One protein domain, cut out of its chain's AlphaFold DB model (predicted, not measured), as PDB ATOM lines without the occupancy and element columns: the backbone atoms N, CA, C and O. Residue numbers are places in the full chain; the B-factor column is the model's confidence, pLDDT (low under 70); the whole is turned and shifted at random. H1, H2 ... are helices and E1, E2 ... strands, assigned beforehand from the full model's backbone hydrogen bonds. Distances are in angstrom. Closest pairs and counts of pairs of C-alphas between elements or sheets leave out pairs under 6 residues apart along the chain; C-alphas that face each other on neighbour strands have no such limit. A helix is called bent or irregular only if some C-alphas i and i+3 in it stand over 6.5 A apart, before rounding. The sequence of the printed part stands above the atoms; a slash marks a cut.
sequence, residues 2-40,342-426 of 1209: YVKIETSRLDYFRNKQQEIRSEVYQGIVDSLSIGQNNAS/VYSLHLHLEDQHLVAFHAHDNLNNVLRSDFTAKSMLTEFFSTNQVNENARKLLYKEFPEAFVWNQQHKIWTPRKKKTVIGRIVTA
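What this domain is: This is residues 2 to 40 and 342 to 426 of the 1209 residues of the protein "ATP-dependent DNA helicase" of Juglans regia (UniProt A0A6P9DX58). Two lobes are joined by two passages of the chain, and a free helical arm sticks out from one of them. The first lobe is a loose one, an antiparallel pair of strands, E1 and E3, with the short helices H2, H3 and H4 near E3, and residues 2 to 15 of H1 make the arm; in the second lobe H7 packs on the parallel pair E2 and E6, while H5 packs on the hairpin E4 and E5 and the short H6 sits at the far end of H5. The printed part has 124 residues, with seven named helices and six named strands in the order H1 E1 H2 E2 E3 H3 H4 H5 H6 H7 E4 E5 E6; the strands form three separate two-stranded sheets, and the class is mixed, helices and strands. The whole is loose, with a radius of gyration of the C-alphas of 17.7 A and spans of 47 by 44 by 27 A.

Where its parts are: Find C-alpha 2 at (79.019, 107.219, 24.408); from there H1, residues 2 to 16, runs 20.8 A to C-alpha 16. E1, residues 20 to 24, covers 13.8 A, and H2, residues 25 to 33, follows with 12.8 A. After the cut, look for C-alpha 342 at (74.643, 126.215, 46.037), where E2, residues 342 to 345, begins. E3 is residues 354 to 358, 13.4 A long. Then come H3, residues 363 to 367, H4, residues 370 to 373, and H5, residues 376 to 386, which is 15.6 A long. H6 is residues 388 to 391. H7, residues 395 to 401, is irregular: C-alphas 396 and 399 are 7.1 A apart. E4, residues 402 to 405, and E5, residues 410 to 413, lead to E6, residues 419 to 423, which runs 13.4 A to C-alpha 423 at (64.949, 127.740, 48.819).

How they stand to each other: Start at H1, which is apart from H2 and E3, for instance. E1 and E3 are antiparallel neighbours at 149 degrees; look at N 21 and O 357, 3.1 A apart, and N 355 and O 23, 3.0 A apart. H2 and H3 touch, the closest C-alphas being those of Ile 28 and Leu 363, 7.1 A. H3 and H4 are close but not clearly touching, with C-alphas 366 and 372 closest at 6.7 A. In the other lobe E2 and E6 are parallel neighbours at 35 degrees, with N 343 and O 420 2.8 A apart. H7 and E6 have 15 pairs of C-alphas within 8 A, the closest those of Lys 396 and Gly 421, 4.6 A. E4 and E5 form an antiparallel hairpin at 142 degrees, with N 403 and O 412 2.7 A apart. The closest C-alphas of H5 and E5 are those of Glu 379 and Ile 410, 6.4 A. H5 and H6 touch only at the corner, closest at C-alphas 384 and 391, 5.1 A. In H1, H2 and H3 every O i to N i+4 pair is within hydrogen-bond range; H5 has 6 of 7, H7 has 0 of 3 but 3 of 4 O i to N i+3 pairs, and H4 and H6 are too short for an O i to N i+4 pair.

The domain as a whole: The two C-alphas farthest apart, those of Lys 4 and Glu 388, are 52.6 A from each other. Residues 41 to 341 are not printed, and C-alphas 40 and 342 stand 34.9 A apart across this cut. Of the links printed whole, the one from E2 to E3 is short but not tight and the others are tight. The mean pLDDT of the printed part is 76.6; 42 residues are under 70, among them residues 14 to 40 and 356 to 361.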
ATOM      1  N   TYR A   2      79.795 106.391  23.459       82.50
ATOM      2  CA  TYR A   2      79.019 107.219  24.408       82.50
ATOM      3  C   TYR A   2      77.500 107.106  24.244       82.50
ATOM      4  O   TYR A   2      76.810 106.898  25.231       82.50
ATOM      5  N   VAL A   3      76.991 107.140  23.005       80.81
ATOM      6  CA  VAL A   3      75.553 106.965  22.733       80.81
ATOM      7  C   VAL A   3      75.017 105.681  23.371       80.81
ATOM      8  O   VAL A   3      73.982 105.720  24.009       80.81
ATOM      9  N   LYS A   4      75.749 104.559  23.311       83.44
ATOM     10  CA  LYS A   4      75.337 103.306  23.967       83.44
ATOM     11  C   LYS A   4      75.374 103.399  25.497       83.44
ATOM     12  O   LYS A   4      74.489 102.852  26.141       83.44
ATOM     13  N   ILE A   5      76.351 104.108  26.071       84.62
ATOM     14  CA  ILE A   5      76.429 104.365  27.523       84.62
ATOM     15  C   ILE A   5      75.232 105.213  27.974       84.62
ATOM     16  O   ILE A   5      74.583 104.900  28.967       84.62
ATOM     17  N   GLU A   6      74.929 106.285  27.244       81.75
ATOM     18  CA  GLU A   6      73.818 107.186  27.543       81.75
ATOM     19  C   GLU A   6      72.467 106.492  27.337       81.75
ATOM     20  O   GLU A   6      71.622 106.562  28.225       81.75
ATOM     21  N   THR A   7      72.291 105.740  26.246       81.12
ATOM     22  CA  THR A   7      71.114 104.891  26.022       81.12
ATOM     23  C   THR A   7      70.954 103.868  27.140       81.12
ATOM     24  O   THR A   7      69.870 103.780  27.684       81.12
ATOM     25  N   SER A   8      72.016 103.188  27.584       83.56
ATOM     26  CA  SER A   8      71.935 102.243  28.708       83.56
ATOM     27  C   SER A   8      71.529 102.915  30.026       83.56
ATOM     28  O   SER A   8      70.752 102.346  30.789       83.56
ATOM     29  N   ARG A   9      71.983 104.149  30.290       81.19
ATOM     30  CA  ARG A   9      71.523 104.943  31.447       81.19
ATOM     31  C   ARG A   9      70.053 105.335  31.317       81.19
ATOM     32  O   ARG A   9      69.315 105.252  32.291       81.19
ATOM     33  N   LEU A  10      69.627 105.767  30.133       78.19
ATOM     34  CA  LEU A  10      68.229 106.109  29.863       78.19
ATOM     35  C   LEU A  10      67.327 104.871  29.942       78.19
ATOM     36  O   LEU A  10      66.256 104.955  30.528       78.19
ATOM     37  N   ASP A  11      67.786 103.725  29.444       77.75
ATOM     38  CA  ASP A  11      67.113 102.431  29.546       77.75
ATOM     39  C   ASP A  11      67.068 101.950  30.996       77.75
ATOM     40  O   ASP A  11      66.055 101.410  31.417       77.75
ATOM     41  N   TYR A  12      68.104 102.204  31.804       76.12
ATOM     42  CA  TYR A  12      68.048 101.977  33.250       76.12
ATOM     43  C   TYR A  12      66.916 102.786  33.884       76.12
ATOM     44  O   TYR A  12      66.104 102.220  34.613       76.12
ATOM     45  N   PHE A  13      66.817 104.087  33.582       71.62
ATOM     46  CA  PHE A  13      65.709 104.895  34.085       71.62
ATOM     47  C   PHE A  13      64.373 104.356  33.578       71.62
ATOM     48  O   PHE A  13      63.508 104.119  34.411       71.62
ATOM     49  N   ARG A  14      64.236 104.082  32.273       68.44
ATOM     50  CA  ARG A  14      63.024 103.558  31.617       68.44
ATOM     51  C   ARG A  14      62.572 102.207  32.192       68.44
ATOM     52  O   ARG A  14      61.393 102.051  32.493       68.44
ATOM     53  N   ASN A  15      63.496 101.274  32.414       64.94
ATOM     54  CA  ASN A  15      63.214  99.911  32.877       64.94
ATOM     55  C   ASN A  15      63.019  99.829  34.399       64.94
ATOM     56  O   ASN A  15      62.232  99.011  34.861       64.94
ATOM     57  N   LYS A  16      63.668 100.702  35.187       62.84
ATOM     58  CA  LYS A  16      63.468 100.784  36.647       62.84
ATOM     59  C   LYS A  16      62.374 101.758  37.090       62.84
ATOM     60  O   LYS A  16      62.075 101.827  38.280       62.84
ATOM     61  N   GLN A  17      61.724 102.474  36.169       52.97
ATOM     62  CA  GLN A  17      60.552 103.304  36.496       52.97
ATOM     63  C   GLN A  17      59.374 102.474  37.050       52.97
ATOM     64  O   GLN A  17      58.510 103.031  37.721       52.97
ATOM     65  N   GLN A  18      59.306 101.161  36.782       45.31
ATOM     66  CA  GLN A  18      58.294 100.294  37.404       45.31
ATOM     67  C   GLN A  18      58.587  99.998  38.885       45.31
ATOM     68  O   GLN A  18      57.656  99.682  39.622       45.31
ATOM     69  N   GLU A  19      59.843 100.151  39.321       50.78
ATOM     70  CA  GLU A  19      60.318  99.831  40.671       50.78
ATOM     71  C   GLU A  19      60.426 101.050  41.591       50.78
ATOM     72  O   GLU A  19      60.414 100.853  42.796       50.78
ATOM     73  N   ILE A  20      60.549 102.282  41.080       53.09
ATOM     74  CA  ILE A  20      60.746 103.498  41.892       53.09
ATOM     75  C   ILE A  20      59.565 104.442  41.681       53.09
ATOM     76  O   ILE A  20      59.364 104.958  40.582       53.09
ATOM     77  N   ARG A  21      58.798 104.680  42.745       58.72
ATOM     78  CA  ARG A  21      57.658 105.603  42.758       58.72
ATOM     79  C   ARG A  21      57.936 106.745  43.722       58.72
ATOM     80  O   ARG A  21      58.645 106.580  44.713       58.72
ATOM     81  N   SER A  22      57.400 107.918  43.406       53.66
ATOM     82  CA  SER A  22      57.429 109.075  44.295       53.66
ATOM     83  C   SER A  22      56.016 109.595  44.477       53.66
ATOM     84  O   SER A  22      55.326 109.839  43.483       53.66
ATOM     85  N   GLU A  23      55.625 109.793  45.728       57.47
ATOM     86  CA  GLU A  23      54.365 110.420  46.112       57.47
ATOM     87  C   GLU A  23      54.632 111.420  47.244       57.47
ATOM     88  O   GLU A  23      55.674 111.374  47.910       57.47
ATOM     89  N   VAL A  24      53.709 112.357  47.427       58.19
ATOM     90  CA  VAL A  24      53.669 113.224  48.607       58.19
ATOM     91  C   VAL A  24      53.394 112.361  49.848       58.19
ATOM     92  O   VAL A  24      52.566 111.457  49.780       58.19
ATOM     93  N   TYR A  25      54.071 112.614  50.973       58.25
ATOM     94  CA  TYR A  25      53.916 111.828  52.209       58.25
ATOM     95  C   TYR A  25      52.437 111.689  52.629       58.25
ATOM     96  O   TYR A  25      51.970 110.563  52.804       58.25
ATOM     97  N   GLN A  26      51.661 112.780  52.624       53.62
ATOM     98  CA  GLN A  26      50.206 112.744  52.837       53.62
ATOM     99  C   GLN A  26      49.457 111.852  51.829       53.62
ATOM    100  O   GLN A  26      48.565 111.110  52.213       53.62
ATOM    101  N   GLY A  27      49.858 111.827  50.555       50.06
ATOM    102  CA  GLY A  27      49.254 110.943  49.548       50.06
ATOM    103  C   GLY A  27      49.486 109.450  49.825       50.06
ATOM    104  O   GLY A  27      48.665 108.613  49.445       50.06
ATOM    105  N   ILE A  28      50.568 109.099  50.533       55.19
ATOM    106  CA  ILE A  28      50.811 107.737  51.038       55.19
ATOM    107  C   ILE A  28      49.889 107.439  52.232       55.19
ATOM    108  O   ILE A  28      49.312 106.351  52.291       55.19
ATOM    109  N   VAL A  29      49.721 108.403  53.147       55.88
ATOM    110  CA  VAL A  29      48.810 108.316  54.305       55.88
ATOM    111  C   VAL A  29      47.356 108.144  53.848       55.88
ATOM    112  O   VAL A  29      46.669 107.233  54.311       55.88
ATOM    113  N   ASP A  30      46.915 108.942  52.879       53.97
ATOM    114  CA  ASP A  30      45.568 108.884  52.306       53.97
ATOM    115  C   ASP A  30      45.340 107.570  51.549       53.97
ATOM    116  O   ASP A  30      44.293 106.945  51.658       53.97
ATOM    117  N   SER A  31      46.342 107.070  50.823       54.19
ATOM    118  CA  SER A  31      46.225 105.773  50.142       54.19
ATOM    119  C   SER A  31      46.030 104.616  51.130       54.19
ATOM    120  O   SER A  31      45.250 103.696  50.868       54.19
ATOM    121  N   LEU A  32      46.697 104.673  52.286       54.72
ATOM    122  CA  LEU A  32      46.544 103.690  53.357       54.72
ATOM    123  C   LEU A  32      45.194 103.802  54.076       54.72
ATOM    124  O   LEU A  32      44.618 102.769  54.420       54.72
ATOM    125  N   SER A  33      44.655 105.012  54.261       49.28
ATOM    126  CA  SER A  33      43.353 105.215  54.917       49.28
ATOM    127  C   SER A  33      42.176 104.666  54.098       49.28
ATOM    128  O   SER A  33      41.179 104.233  54.671       49.28
ATOM    129  N   ILE A  34      42.327 104.564  52.771       47.03
ATOM    130  CA  ILE A  34      41.356 103.938  51.852       47.03
ATOM    131  C   ILE A  34      41.658 102.430  51.641       47.03
ATOM    132  O   ILE A  34      41.069 101.772  50.782       47.03
ATOM    133  N   GLY A  35      42.590 101.849  52.410       44.34
ATOM    134  CA  GLY A  35      42.928 100.419  52.388       44.34
ATOM    135  C   GLY A  35      43.891  99.976  51.276       44.34
ATOM    136  O   GLY A  35      44.055  98.772  51.051       44.34
ATOM    137  N   GLN A  36      44.546 100.903  50.563       55.78
ATOM    138  CA  GLN A  36      45.522 100.574  49.522       55.78
ATOM    139  C   GLN A  36      46.928 100.376  50.107       55.78
ATOM    140  O   GLN A  36      47.716 101.309  50.231       55.78
ATOM    141  N   ASN A  37      47.287  99.121  50.370       59.50
ATOM    142  CA  ASN A  37      48.591  98.768  50.952       59.50
ATOM    143  C   ASN A  37      49.696  98.518  49.907       59.50
ATOM    144  O   ASN A  37      50.846  98.267  50.266       59.50
ATOM    145  N   ASN A  38      49.350  98.528  48.615       52.00
ATOM    146  CA  ASN A  38      50.251  98.142  47.533       52.00
ATOM    147  C   ASN A  38      50.840  99.372  46.818       52.00
ATOM    148  O   ASN A  38      50.143 100.061  46.067       52.00
ATOM    149  N   ALA A  39      52.146  99.598  47.001       56.06
ATOM    150  CA  ALA A  39      52.919 100.695  46.408       56.06
ATOM    151  C   ALA A  39      52.814 100.769  44.870       56.06
ATOM    152  O   ALA A  39      52.917 101.847  44.284       56.06
ATOM    153  N   SER A  40      52.520  99.652  44.196       53.22
ATOM    154  CA  SER A  40      52.308  99.591  42.742       53.22
ATOM    155  C   SER A  40      51.032 100.295  42.233       53.22
ATOM    156  O   SER A  40      50.810 100.348  41.018       53.22
ATOM    157  N   VAL A 342      76.007 125.874  45.601       85.62
ATOM    158  CA  VAL A 342      74.643 126.215  46.037       85.62
ATOM    159  C   VAL A 342      73.902 124.976  46.536       85.62
ATOM    160  O   VAL A 342      73.835 123.960  45.846       85.62
ATOM    161  N   TYR A 343      73.335 125.049  47.739       86.94
ATOM    162  CA  TYR A 343      72.473 124.024  48.326       86.94
ATOM    163  C   TYR A 343      71.004 124.340  48.040       86.94
ATOM    164  O   TYR A 343      70.481 125.352  48.496       86.94
ATOM    165  N   SER A 344      70.318 123.456  47.313       84.38
ATOM    166  CA  SER A 344      68.878 123.584  47.068       84.38
ATOM    167  C   SER A 344      68.082 123.032  48.253       84.38
ATOM    168  O   SER A 344      67.966 121.819  48.410       84.38
ATOM    169  N   LEU A 345      67.519 123.924  49.059       89.12
ATOM    170  CA  LEU A 345      66.762 123.622  50.270       89.12
ATOM    171  C   LEU A 345      65.323 123.211  49.952       89.12
ATOM    172  O   LEU A 345      64.652 123.833  49.125       89.12
ATOM    173  N   HIS A 346      64.849 122.159  50.617       89.31
ATOM    174  CA  HIS A 346      63.499 121.642  50.408       89.31
ATOM    175  C   HIS A 346      62.440 122.633  50.892       89.31
ATOM    176  O   HIS A 346      62.590 123.231  51.953       89.31
ATOM    177  N   LEU A 347      61.356 122.741  50.125       88.06
ATOM    178  CA  LEU A 347      60.163 123.516  50.448       88.06
ATOM    179  C   LEU A 347      58.947 122.611  50.253       88.06
ATOM    180  O   LEU A 347      58.766 122.057  49.162       88.06
ATOM    181  N   HIS A 348      58.146 122.457  51.298       87.81
ATOM    182  CA  HIS A 348      56.892 121.710  51.304       87.81
ATOM    183  C   HIS A 348      56.049 122.159  52.502       87.81
ATOM    184  O   HIS A 348      56.603 122.668  53.474       87.81
ATOM    185  N   LEU A 349      54.734 121.960  52.422       85.62
ATOM    186  CA  LEU A 349      53.847 122.104  53.576       85.62
ATOM    187  C   LEU A 349      54.049 120.929  54.543       85.62
ATOM    188  O   LEU A 349      54.719 119.945  54.201       85.62
ATOM    189  N   GLU A 350      53.491 121.044  55.744       83.56
ATOM    190  CA  GLU A 350      53.523 119.978  56.746       83.56
ATOM    191  C   GLU A 350      53.021 118.658  56.145       83.56
ATOM    192  O   GLU A 350      52.043 118.645  55.400       83.56
ATOM    193  N   ASP A 351      53.787 117.585  56.354       78.94
ATOM    194  CA  ASP A 351      53.533 116.243  55.808       78.94
ATOM    195  C   ASP A 351      53.371 116.150  54.277       78.94
ATOM    196  O   ASP A 351      52.914 115.141  53.734       78.94
ATOM    197  N   GLN A 352      53.816 117.173  53.539       77.50
ATOM    198  CA  GLN A 352      53.785 117.203  52.074       77.50
ATOM    199  C   GLN A 352      55.164 117.067  51.410       77.50
ATOM    200  O   GLN A 352      55.349 117.431  50.242       77.50
ATOM    201  N   HIS A 353      56.174 116.547  52.113       77.25
ATOM    202  CA  HIS A 353      57.454 116.221  51.479       77.25
ATOM    203  C   HIS A 353      57.339 114.997  50.573       77.25
ATOM    204  O   HIS A 353      56.566 114.073  50.811       77.25
ATOM    205  N   LEU A 354      58.150 114.980  49.515       68.62
ATOM    206  CA  LEU A 354      58.234 113.842  48.606       68.62
ATOM    207  C   LEU A 354      59.000 112.689  49.260       68.62
ATOM    208  O   LEU A 354      60.140 112.868  49.701       68.62
ATOM    209  N   VAL A 355      58.408 111.495  49.235       70.44
ATOM    210  CA  VAL A 355      59.058 110.246  49.646       70.44
ATOM    211  C   VAL A 355      59.211 109.342  48.431       70.44
ATOM    212  O   VAL A 355      58.253 109.089  47.700       70.44
ATOM    213  N   ALA A 356      60.434 108.866  48.205       65.50
ATOM    214  CA  ALA A 356      60.717 107.839  47.212       65.50
ATOM    215  C   ALA A 356      60.697 106.466  47.891       65.50
ATOM    216  O   ALA A 356      61.332 106.291  48.931       65.50
ATOM    217  N   PHE A 357      59.987 105.511  47.297       68.31
ATOM    218  CA  PHE A 357      59.866 104.138  47.791       68.31
ATOM    219  C   PHE A 357      59.848 103.153  46.620       68.31
ATOM    220  O   PHE A 357      59.563 103.522  45.471       68.31
ATOM    221  N   HIS A 358      60.178 101.894  46.904       65.62
ATOM    222  CA  HIS A 358      60.133 100.842  45.906       65.62
ATOM    223  C   HIS A 358      58.709 100.307  45.720       65.62
ATOM    224  O   HIS A 358      57.911 100.252  46.651       65.62
ATOM    225  N   ALA A 359      58.375  99.864  44.508       61.16
ATOM    226  CA  ALA A 359      57.041  99.351  44.180       61.16
ATOM    227  C   ALA A 359      56.648  98.077  44.955       61.16
ATOM    228  O   ALA A 359      55.466  97.734  44.995       61.16
ATOM    229  N   HIS A 360      57.625  97.390  45.552       67.06
ATOM    230  CA  HIS A 360      57.434  96.209  46.394       67.06
ATOM    231  C   HIS A 360      57.484  96.524  47.899       67.06
ATOM    232  O   HIS A 360      57.277  95.620  48.707       67.06
ATOM    233  N   ASP A 361      57.746  97.779  48.282       67.88
ATOM    234  CA  ASP A 361      57.788  98.175  49.687       67.88
ATOM    235  C   ASP A 361      56.382  98.164  50.294       67.88
ATOM    236  O   ASP A 361      55.391  98.559  49.671       67.88
ATOM    237  N   ASN A 362      56.293  97.737  51.554       73.88
ATOM    238  CA  ASN A 362      55.071  97.877  52.333       73.88
ATOM    239  C   ASN A 362      54.956  99.327  52.825       73.88
ATOM    240  O   ASN A 362      55.781  99.772  53.626       73.88
ATOM    241  N   LEU A 363      53.916 100.040  52.387       69.75
ATOM    242  CA  LEU A 363      53.702 101.451  52.724       69.75
ATOM    243  C   LEU A 363      53.624 101.701  54.246       69.75
ATOM    244  O   LEU A 363      54.091 102.741  54.706       69.75
ATOM    245  N   ASN A 364      53.159 100.733  55.051       68.00
ATOM    246  CA  ASN A 364      53.176 100.849  56.518       68.00
ATOM    247  C   ASN A 364      54.597 100.869  57.094       68.00
ATOM    248  O   ASN A 364      54.859 101.587  58.056       68.00
ATOM    249  N   ASN A 365      55.528 100.107  56.518       70.44
ATOM    250  CA  ASN A 365      56.925 100.109  56.960       70.44
ATOM    251  C   ASN A 365      57.648 101.384  56.501       70.44
ATOM    252  O   ASN A 365      58.506 101.893  57.217       70.44
ATOM    253  N   VAL A 366      57.266 101.920  55.336       68.62
ATOM    254  CA  VAL A 366      57.778 103.198  54.820       68.62
ATOM    255  C   VAL A 366      57.337 104.359  55.712       68.62
ATOM    256  O   VAL A 366      58.166 105.210  56.010       68.62
ATOM    257  N   LEU A 367      56.087 104.386  56.193       65.19
ATOM    258  CA  LEU A 367      55.600 105.438  57.100       65.19
ATOM    259  C   LEU A 367      56.092 105.296  58.548       65.19
ATOM    260  O   LEU A 367      56.319 106.300  59.209       65.19
ATOM    261  N   ARG A 368      56.291 104.069  59.051       64.00
ATOM    262  CA  ARG A 368      56.801 103.823  60.420       64.00
ATOM    263  C   ARG A 368      58.295 104.097  60.594       64.00
ATOM    264  O   ARG A 368      58.812 104.001  61.700       64.00
ATOM    265  N   SER A 369      59.006 104.370  59.510       70.62
ATOM    266  CA  SER A 369      60.428 104.667  59.554       70.62
ATOM    267  C   SER A 369      60.638 106.144  59.902       70.62
ATOM    268  O   SER A 369      60.447 106.992  59.038       70.62
ATOM    269  N   ASP A 370      61.166 106.466  61.089       68.88
ATOM    270  CA  ASP A 370      61.542 107.846  61.473       68.88
ATOM    271  C   ASP A 370      62.405 108.553  60.412       68.88
ATOM    272  O   ASP A 370      62.366 109.768  60.233       68.88
ATOM    273  N   PHE A 371      63.173 107.779  59.646       76.19
ATOM    274  CA  PHE A 371      63.969 108.283  58.539       76.19
ATOM    275  C   PHE A 371      63.130 108.908  57.406       76.19
ATOM    276  O   PHE A 371      63.590 109.843  56.761       76.19
ATOM    277  N   THR A 372      61.916 108.443  57.103       73.75
ATOM    278  CA  THR A 372      61.115 108.946  55.964       73.75
ATOM    279  C   THR A 372      60.335 110.214  56.304       73.75
ATOM    280  O   THR A 372      60.136 111.038  55.412       73.75
ATOM    281  N   ALA A 373      60.002 110.427  57.581       73.94
ATOM    282  CA  ALA A 373      59.389 111.657  58.094       73.94
ATOM    283  C   ALA A 373      60.349 112.870  58.067       73.94
ATOM    284  O   ALA A 373      59.926 114.023  57.996       73.94
ATOM    285  N   LYS A 374      61.664 112.621  58.078       84.50
ATOM    286  CA  LYS A 374      62.691 113.672  58.104       84.50
ATOM    287  C   LYS A 374      62.977 114.265  56.723       84.50
ATOM    288  O   LYS A 374      63.245 113.548  55.746       84.50
ATOM    289  N   SER A 375      63.020 115.591  56.662       88.00
ATOM    290  CA  SER A 375      63.413 116.405  55.514       88.00
ATOM    291  C   SER A 375      64.389 117.500  55.964       88.00
ATOM    292  O   SER A 375      64.586 117.723  57.154       88.00
ATOM    293  N   MET A 376      65.001 118.212  55.011       91.06
ATOM    294  CA  MET A 376      65.845 119.370  55.330       91.06
ATOM    295  C   MET A 376      65.096 120.453  56.124       91.06
ATOM    296  O   MET A 376      65.714 121.097  56.970       91.06
ATOM    297  N   LEU A 377      63.799 120.642  55.848       92.38
ATOM    298  CA  LEU A 377      62.971 121.679  56.463       92.38
ATOM    299  C   LEU A 377      62.501 121.263  57.862       92.38
ATOM    300  O   LEU A 377      62.607 122.057  58.792       92.38
ATOM    301  N   THR A 378      62.056 120.014  58.042       91.31
ATOM    302  CA  THR A 378      61.642 119.534  59.373       91.31
ATOM    303  C   THR A 378      62.822 119.489  60.338       91.31
ATOM    304  O   THR A 378      62.724 119.970  61.460       91.31
ATOM    305  N   GLU A 379      63.989 119.041  59.874       92.88
ATOM    306  CA  GLU A 379      65.203 119.019  60.696       92.88
ATOM    307  C   GLU A 379      65.802 120.413  60.926       92.88
ATOM    308  O   GLU A 379      66.515 120.613  61.909       92.88
ATOM    309  N   PHE A 380      65.523 121.395  60.062       93.69
ATOM    310  CA  PHE A 380      65.860 122.797  60.335       93.69
ATOM    311  C   PHE A 380      65.094 123.304  61.565       93.69
ATOM    312  O   PHE A 380      65.714 123.831  62.488       93.69
ATOM    313  N   PHE A 381      63.784 123.049  61.633       93.81
ATOM    314  CA  PHE A 381      62.970 123.367  62.807       93.81
ATOM    315  C   PHE A 381      63.458 122.631  64.064       93.81
ATOM    316  O   PHE A 381      63.693 123.267  65.091       93.81
ATOM    317  N   SER A 382      63.717 121.322  63.975       91.38
ATOM    318  CA  SER A 382      64.254 120.545  65.103       91.38
ATOM    319  C   SER A 382      65.619 121.056  65.573       91.38
ATOM    320  O   SER A 382      65.872 121.135  66.772       91.38
ATOM    321  N   THR A 383      66.497 121.465  64.653       91.50
ATOM    322  CA  THR A 383      67.805 122.031  65.015       91.50
ATOM    323  C   THR A 383      67.651 123.384  65.712       91.50
ATOM    324  O   THR A 383      68.355 123.645  66.687       91.50
ATOM    325  N   ASN A 384      66.703 124.222  65.277       92.25
ATOM    326  CA  ASN A 384      66.401 125.492  65.943       92.25
ATOM    327  C   ASN A 384      65.872 125.291  67.369       92.25
ATOM    328  O   ASN A 384      66.138 126.127  68.228       92.25
ATOM    329  N   GLN A 385      65.185 124.187  67.669       90.88
ATOM    330  CA  GLN A 385      64.743 123.897  69.039       90.88
ATOM    331  C   GLN A 385      65.924 123.704  69.995       90.88
ATOM    332  O   GLN A 385      65.874 124.192  71.121       90.88
ATOM    333  N   VAL A 386      67.005 123.065  69.542       90.25
ATOM    334  CA  VAL A 386      68.122 122.652  70.409       90.25
ATOM    335  C   VAL A 386      69.366 123.541  70.324       90.25
ATOM    336  O   VAL A 386      70.190 123.511  71.233       90.25
ATOM    337  N   ASN A 387      69.540 124.318  69.251       88.88
ATOM    338  CA  ASN A 387      70.772 125.068  68.994       88.88
ATOM    339  C   ASN A 387      70.507 126.577  68.871       88.88
ATOM    340  O   ASN A 387      69.896 127.041  67.911       88.88
ATOM    341  N   GLU A 388      71.041 127.366  69.803       87.56
ATOM    342  CA  GLU A 388      70.875 128.826  69.801       87.56
ATOM    343  C   GLU A 388      71.514 129.512  68.589       87.56
ATOM    344  O   GLU A 388      70.976 130.488  68.070       87.56
ATOM    345  N   ASN A 389      72.640 128.996  68.089       86.25
ATOM    346  CA  ASN A 389      73.279 129.553  66.897       86.25
ATOM    347  C   ASN A 389      72.470 129.262  65.628       86.25
ATOM    348  O   ASN A 389      72.491 130.073  64.707       86.25
ATOM    349  N   ALA A 390      71.722 128.155  65.590       88.50
ATOM    350  CA  ALA A 390      70.790 127.867  64.501       88.50
ATOM    351  C   ALA A 390      69.644 128.897  64.451       88.50
ATOM    352  O   ALA A 390      69.309 129.377  63.368       88.50
ATOM    353  N   ARG A 391      69.138 129.340  65.614       90.75
ATOM    354  CA  ARG A 391      68.040 130.324  65.706       90.75
ATOM    355  C   ARG A 391      68.376 131.698  65.122       90.75
ATOM    356  O   ARG A 391      67.475 132.447  64.762       90.75
ATOM    357  N   LYS A 392      69.662 132.030  65.008       89.31
ATOM    358  CA  LYS A 392      70.122 133.303  64.434       89.31
ATOM    359  C   LYS A 392      70.048 133.327  62.906       89.31
ATOM    360  O   LYS A 392      70.182 134.400  62.328       89.31
ATOM    361  N   LEU A 393      69.851 132.184  62.248       90.12
ATOM    362  CA  LEU A 393      69.945 132.048  60.794       90.12
ATOM    363  C   LEU A 393      68.564 131.976  60.134       90.12
ATOM    364  O   LEU A 393      67.623 131.385  60.672       90.12
ATOM    365  N   LEU A 394      68.464 132.536  58.927       91.75
ATOM    366  CA  LEU A 394      67.365 132.245  58.005       91.75
ATOM    367  C   LEU A 394      67.545 130.855  57.397       91.75
ATOM    368  O   LEU A 394      68.665 130.348  57.282       91.75
ATOM    369  N   TYR A 395      66.460 130.259  56.900       93.44
ATOM    370  CA  TYR A 395      66.546 128.939  56.277       93.44
ATOM    371  C   TYR A 395      67.521 128.933  55.084       93.44
ATOM    372  O   TYR A 395      68.347 128.029  54.971       93.44
ATOM    373  N   LYS A 396      67.522 129.990  54.255       89.69
ATOM    374  CA  LYS A 396      68.469 130.161  53.131       89.69
ATOM    375  C   LYS A 396      69.939 130.308  53.556       89.69
ATOM    376  O   LYS A 396      70.826 129.926  52.801       89.69
ATOM    377  N   GLU A 397      70.200 130.824  54.754       90.69
ATOM    378  CA  GLU A 397      71.552 131.008  55.307       90.69
ATOM    379  C   GLU A 397      72.044 129.746  56.032       90.69
ATOM    380  O   GLU A 397      73.233 129.577  56.284       90.69
ATOM    381  N   PHE A 398      71.140 128.818  56.350       91.69
ATOM    382  CA  PHE A 398      71.449 127.629  57.137       91.69
ATOM    383  C   PHE A 398      72.611 126.789  56.576       91.69
ATOM    384  O   PHE A 398      73.486 126.391  57.351       91.69
ATOM    385  N   PRO A 399      72.710 126.555  55.249       91.81
ATOM    386  CA  PRO A 399      73.835 125.825  54.666       91.81
ATOM    387  C   PRO A 399      75.192 126.523  54.796       91.81
ATOM    388  O   PRO A 399      76.211 125.851  54.613       91.81
ATOM    389  N   GLU A 400      75.229 127.826  55.095       90.62
ATOM    390  CA  GLU A 400      76.472 128.567  55.340       90.62
ATOM    391  C   GLU A 400      77.129 128.095  56.651       90.62
ATOM    392  O   GLU A 400      78.351 127.974  56.716       90.62
ATOM    393  N   ALA A 401      76.327 127.723  57.659       90.25
ATOM    394  CA  ALA A 401      76.798 127.273  58.973       90.25
ATOM    395  C   ALA A 401      76.647 125.761  59.222       90.25
ATOM    396  O   ALA A 401      77.374 125.201  60.044       90.25
ATOM    397  N   PHE A 402      75.745 125.076  58.514       91.56
ATOM    398  CA  PHE A 402      75.451 123.651  58.701       91.56
ATOM    399  C   PHE A 402      75.586 122.845  57.395       91.56
ATOM    400  O   PHE A 402      75.485 123.356  56.279       91.56
ATOM    401  N   VAL A 403      75.832 121.540  57.528       91.38
ATOM    402  CA  VAL A 403      75.938 120.563  56.437       91.38
ATOM    403  C   VAL A 403      74.883 119.486  56.633       91.38
ATOM    404  O   VAL A 403      74.824 118.848  57.687       91.38
ATOM    405  N   TRP A 404      74.082 119.261  55.594       90.88
ATOM    406  CA  TRP A 404      73.105 118.181  55.558       90.88
ATOM    407  C   TRP A 404      73.794 116.830  55.364       90.88
ATOM    408  O   TRP A 404      74.492 116.622  54.366       90.88
ATOM    409  N   ASN A 405      73.569 115.902  56.291       88.06
ATOM    410  CA  ASN A 405      73.977 114.514  56.147       88.06
ATOM    411  C   ASN A 405      72.815 113.692  55.570       88.06
ATOM    412  O   ASN A 405      71.866 113.377  56.279       88.06
ATOM    413  N   GLN A 406      72.911 113.299  54.298       82.50
ATOM    414  CA  GLN A 406      71.857 112.539  53.616       82.50
ATOM    415  C   GLN A 406      71.638 111.127  54.192       82.50
ATOM    416  O   GLN A 406      70.525 110.616  54.112       82.50
ATOM    417  N   GLN A 407      72.673 110.493  54.754       80.94
ATOM    418  CA  GLN A 407      72.594 109.122  55.280       80.94
ATOM    419  C   GLN A 407      71.880 109.053  56.629       80.94
ATOM    420  O   GLN A 407      71.208 108.068  56.907       80.94
ATOM    421  N   HIS A 408      72.008 110.097  57.449       82.75
ATOM    422  CA  HIS A 408      71.358 110.177  58.761       82.75
ATOM    423  C   HIS A 408      70.180 111.158  58.792       82.75
ATOM    424  O   HIS A 408      69.454 111.191  59.779       82.75
ATOM    425  N   LYS A 409      69.986 111.939  57.719       86.19
ATOM    426  CA  LYS A 409      69.009 113.031  57.608       86.19
ATOM    427  C   LYS A 409      69.050 113.981  58.808       86.19
ATOM    428  O   LYS A 409      68.044 114.195  59.468       86.19
ATOM    429  N   ILE A 410      70.234 114.525  59.079       89.44
ATOM    430  CA  ILE A 410      70.469 115.507  60.147       89.44
ATOM    431  C   ILE A 410      71.343 116.654  59.644       89.44
ATOM    432  O   ILE A 410      72.167 116.480  58.736       89.44
ATOM    433  N   TRP A 411      71.204 117.816  60.276       91.69
ATOM    434  CA  TRP A 411      72.113 118.942  60.099       91.69
ATOM    435  C   TRP A 411      73.273 118.861  61.092       91.69
ATOM    436  O   TRP A 411      73.085 118.622  62.280       91.69
ATOM    437  N   THR A 412      74.495 119.073  60.606       91.50
ATOM    438  CA  THR A 412      75.711 119.077  61.438       91.50
ATOM    439  C   THR A 412      76.508 120.363  61.223       91.50
ATOM    440  O   THR A 412      76.499 120.875  60.105       91.50
ATOM    441  N   PRO A 413      77.202 120.913  62.237       90.62
ATOM    442  CA  PRO A 413      77.986 122.134  62.068       90.62
ATOM    443  C   PRO A 413      79.043 122.009  60.965       90.62
ATOM    444  O   PRO A 413      79.791 121.027  60.888       90.62
ATOM    445  N   ARG A 414      79.120 123.022  60.104       90.06
ATOM    446  CA  ARG A 414      80.056 123.076  58.984       90.06
ATOM    447  C   ARG A 414      81.466 123.393  59.470       90.06
ATOM    448  O   ARG A 414      81.680 124.314  60.243       90.06
ATOM    449  N   LYS A 415      82.446 122.647  58.949       86.94
ATOM    450  CA  LYS A 415      83.874 122.825  59.277       86.94
ATOM    451  C   LYS A 415      84.729 123.369  58.126       86.94
ATOM    452  O   LYS A 415      85.804 123.897  58.375       86.94
ATOM    453  N   LYS A 416      84.318 123.169  56.865       79.94
ATOM    454  CA  LYS A 416      85.101 123.506  55.658       79.94
ATOM    455  C   LYS A 416      84.190 123.935  54.499       79.94
ATOM    456  O   LYS A 416      83.065 123.440  54.407       79.94
ATOM    457  N   LYS A 417      84.760 124.728  53.576       76.94
ATOM    458  CA  LYS A 417      84.177 125.257  52.320       76.94
ATOM    459  C   LYS A 417      82.997 126.211  52.512       76.94
ATOM    460  O   LYS A 417      82.107 125.934  53.302       76.94
ATOM    461  N   THR A 418      82.947 127.266  51.709       83.88
ATOM    462  CA  THR A 418      81.808 128.191  51.651       83.88
ATOM    463  C   THR A 418      80.719 127.623  50.742       83.88
ATOM    464  O   THR A 418      81.012 127.052  49.691       83.88
ATOM    465  N   VAL A 419      79.461 127.746  51.158       87.12
ATOM    466  CA  VAL A 419      78.272 127.252  50.449       87.12
ATOM    467  C   VAL A 419      77.161 128.256  50.678       87.12
ATOM    468  O   VAL A 419      77.074 128.765  51.783       87.12
ATOM    469  N   ILE A 420      76.311 128.494  49.682       89.88
ATOM    470  CA  ILE A 420      75.109 129.325  49.838       89.88
ATOM    471  C   ILE A 420      73.852 128.453  49.766       89.88
ATOM    472  O   ILE A 420      73.836 127.452  49.047       89.88
ATOM    473  N   GLY A 421      72.802 128.792  50.509       87.69
ATOM    474  CA  GLY A 421      71.515 128.103  50.415       87.69
ATOM    475  C   GLY A 421      70.546 128.808  49.468       87.69
ATOM    476  O   GLY A 421      70.571 130.024  49.305       87.69
ATOM    477  N   ARG A 422      69.671 128.026  48.833       86.00
ATOM    478  CA  ARG A 422      68.589 128.509  47.971       86.00
ATOM    479  C   ARG A 422      67.328 127.709  48.246       86.00
ATOM    480  O   ARG A 422      67.311 126.499  48.016       86.00
ATOM    481  N   ILE A 423      66.263 128.374  48.677       86.00
ATOM    482  CA  ILE A 423      64.949 127.740  48.819       86.00
ATOM    483  C   ILE A 423      64.399 127.433  47.420       86.00
ATOM    484  O   ILE A 423      64.524 128.236  46.492       86.00
ATOM    485  N   VAL A 424      63.843 126.234  47.225       79.62
ATOM    486  CA  VAL A 424      63.206 125.866  45.952       79.62
ATOM    487  C   VAL A 424      62.113 126.884  45.605       79.62
ATOM    488  O   VAL A 424      61.339 127.284  46.465       79.62
ATOM    489  N   THR A 425      62.064 127.304  44.338       68.50
ATOM    490  CA  THR A 425      61.100 128.295  43.844       68.50
ATOM    491  C   THR A 425      59.678 127.777  44.008       68.50
ATOM    492  O   THR A 425      59.421 126.604  43.717       68.50
ATOM    493  N   ALA A 426      58.774 128.665  44.399       67.69
ATOM    494  CA  ALA A 426      57.337 128.438  44.392       67.69
ATOM    495  C   ALA A 426      56.681 129.599  43.640       67.69
ATOM    496  O   ALA A 426      57.062 130.751  43.835       67.69
TER     497      ALA A 426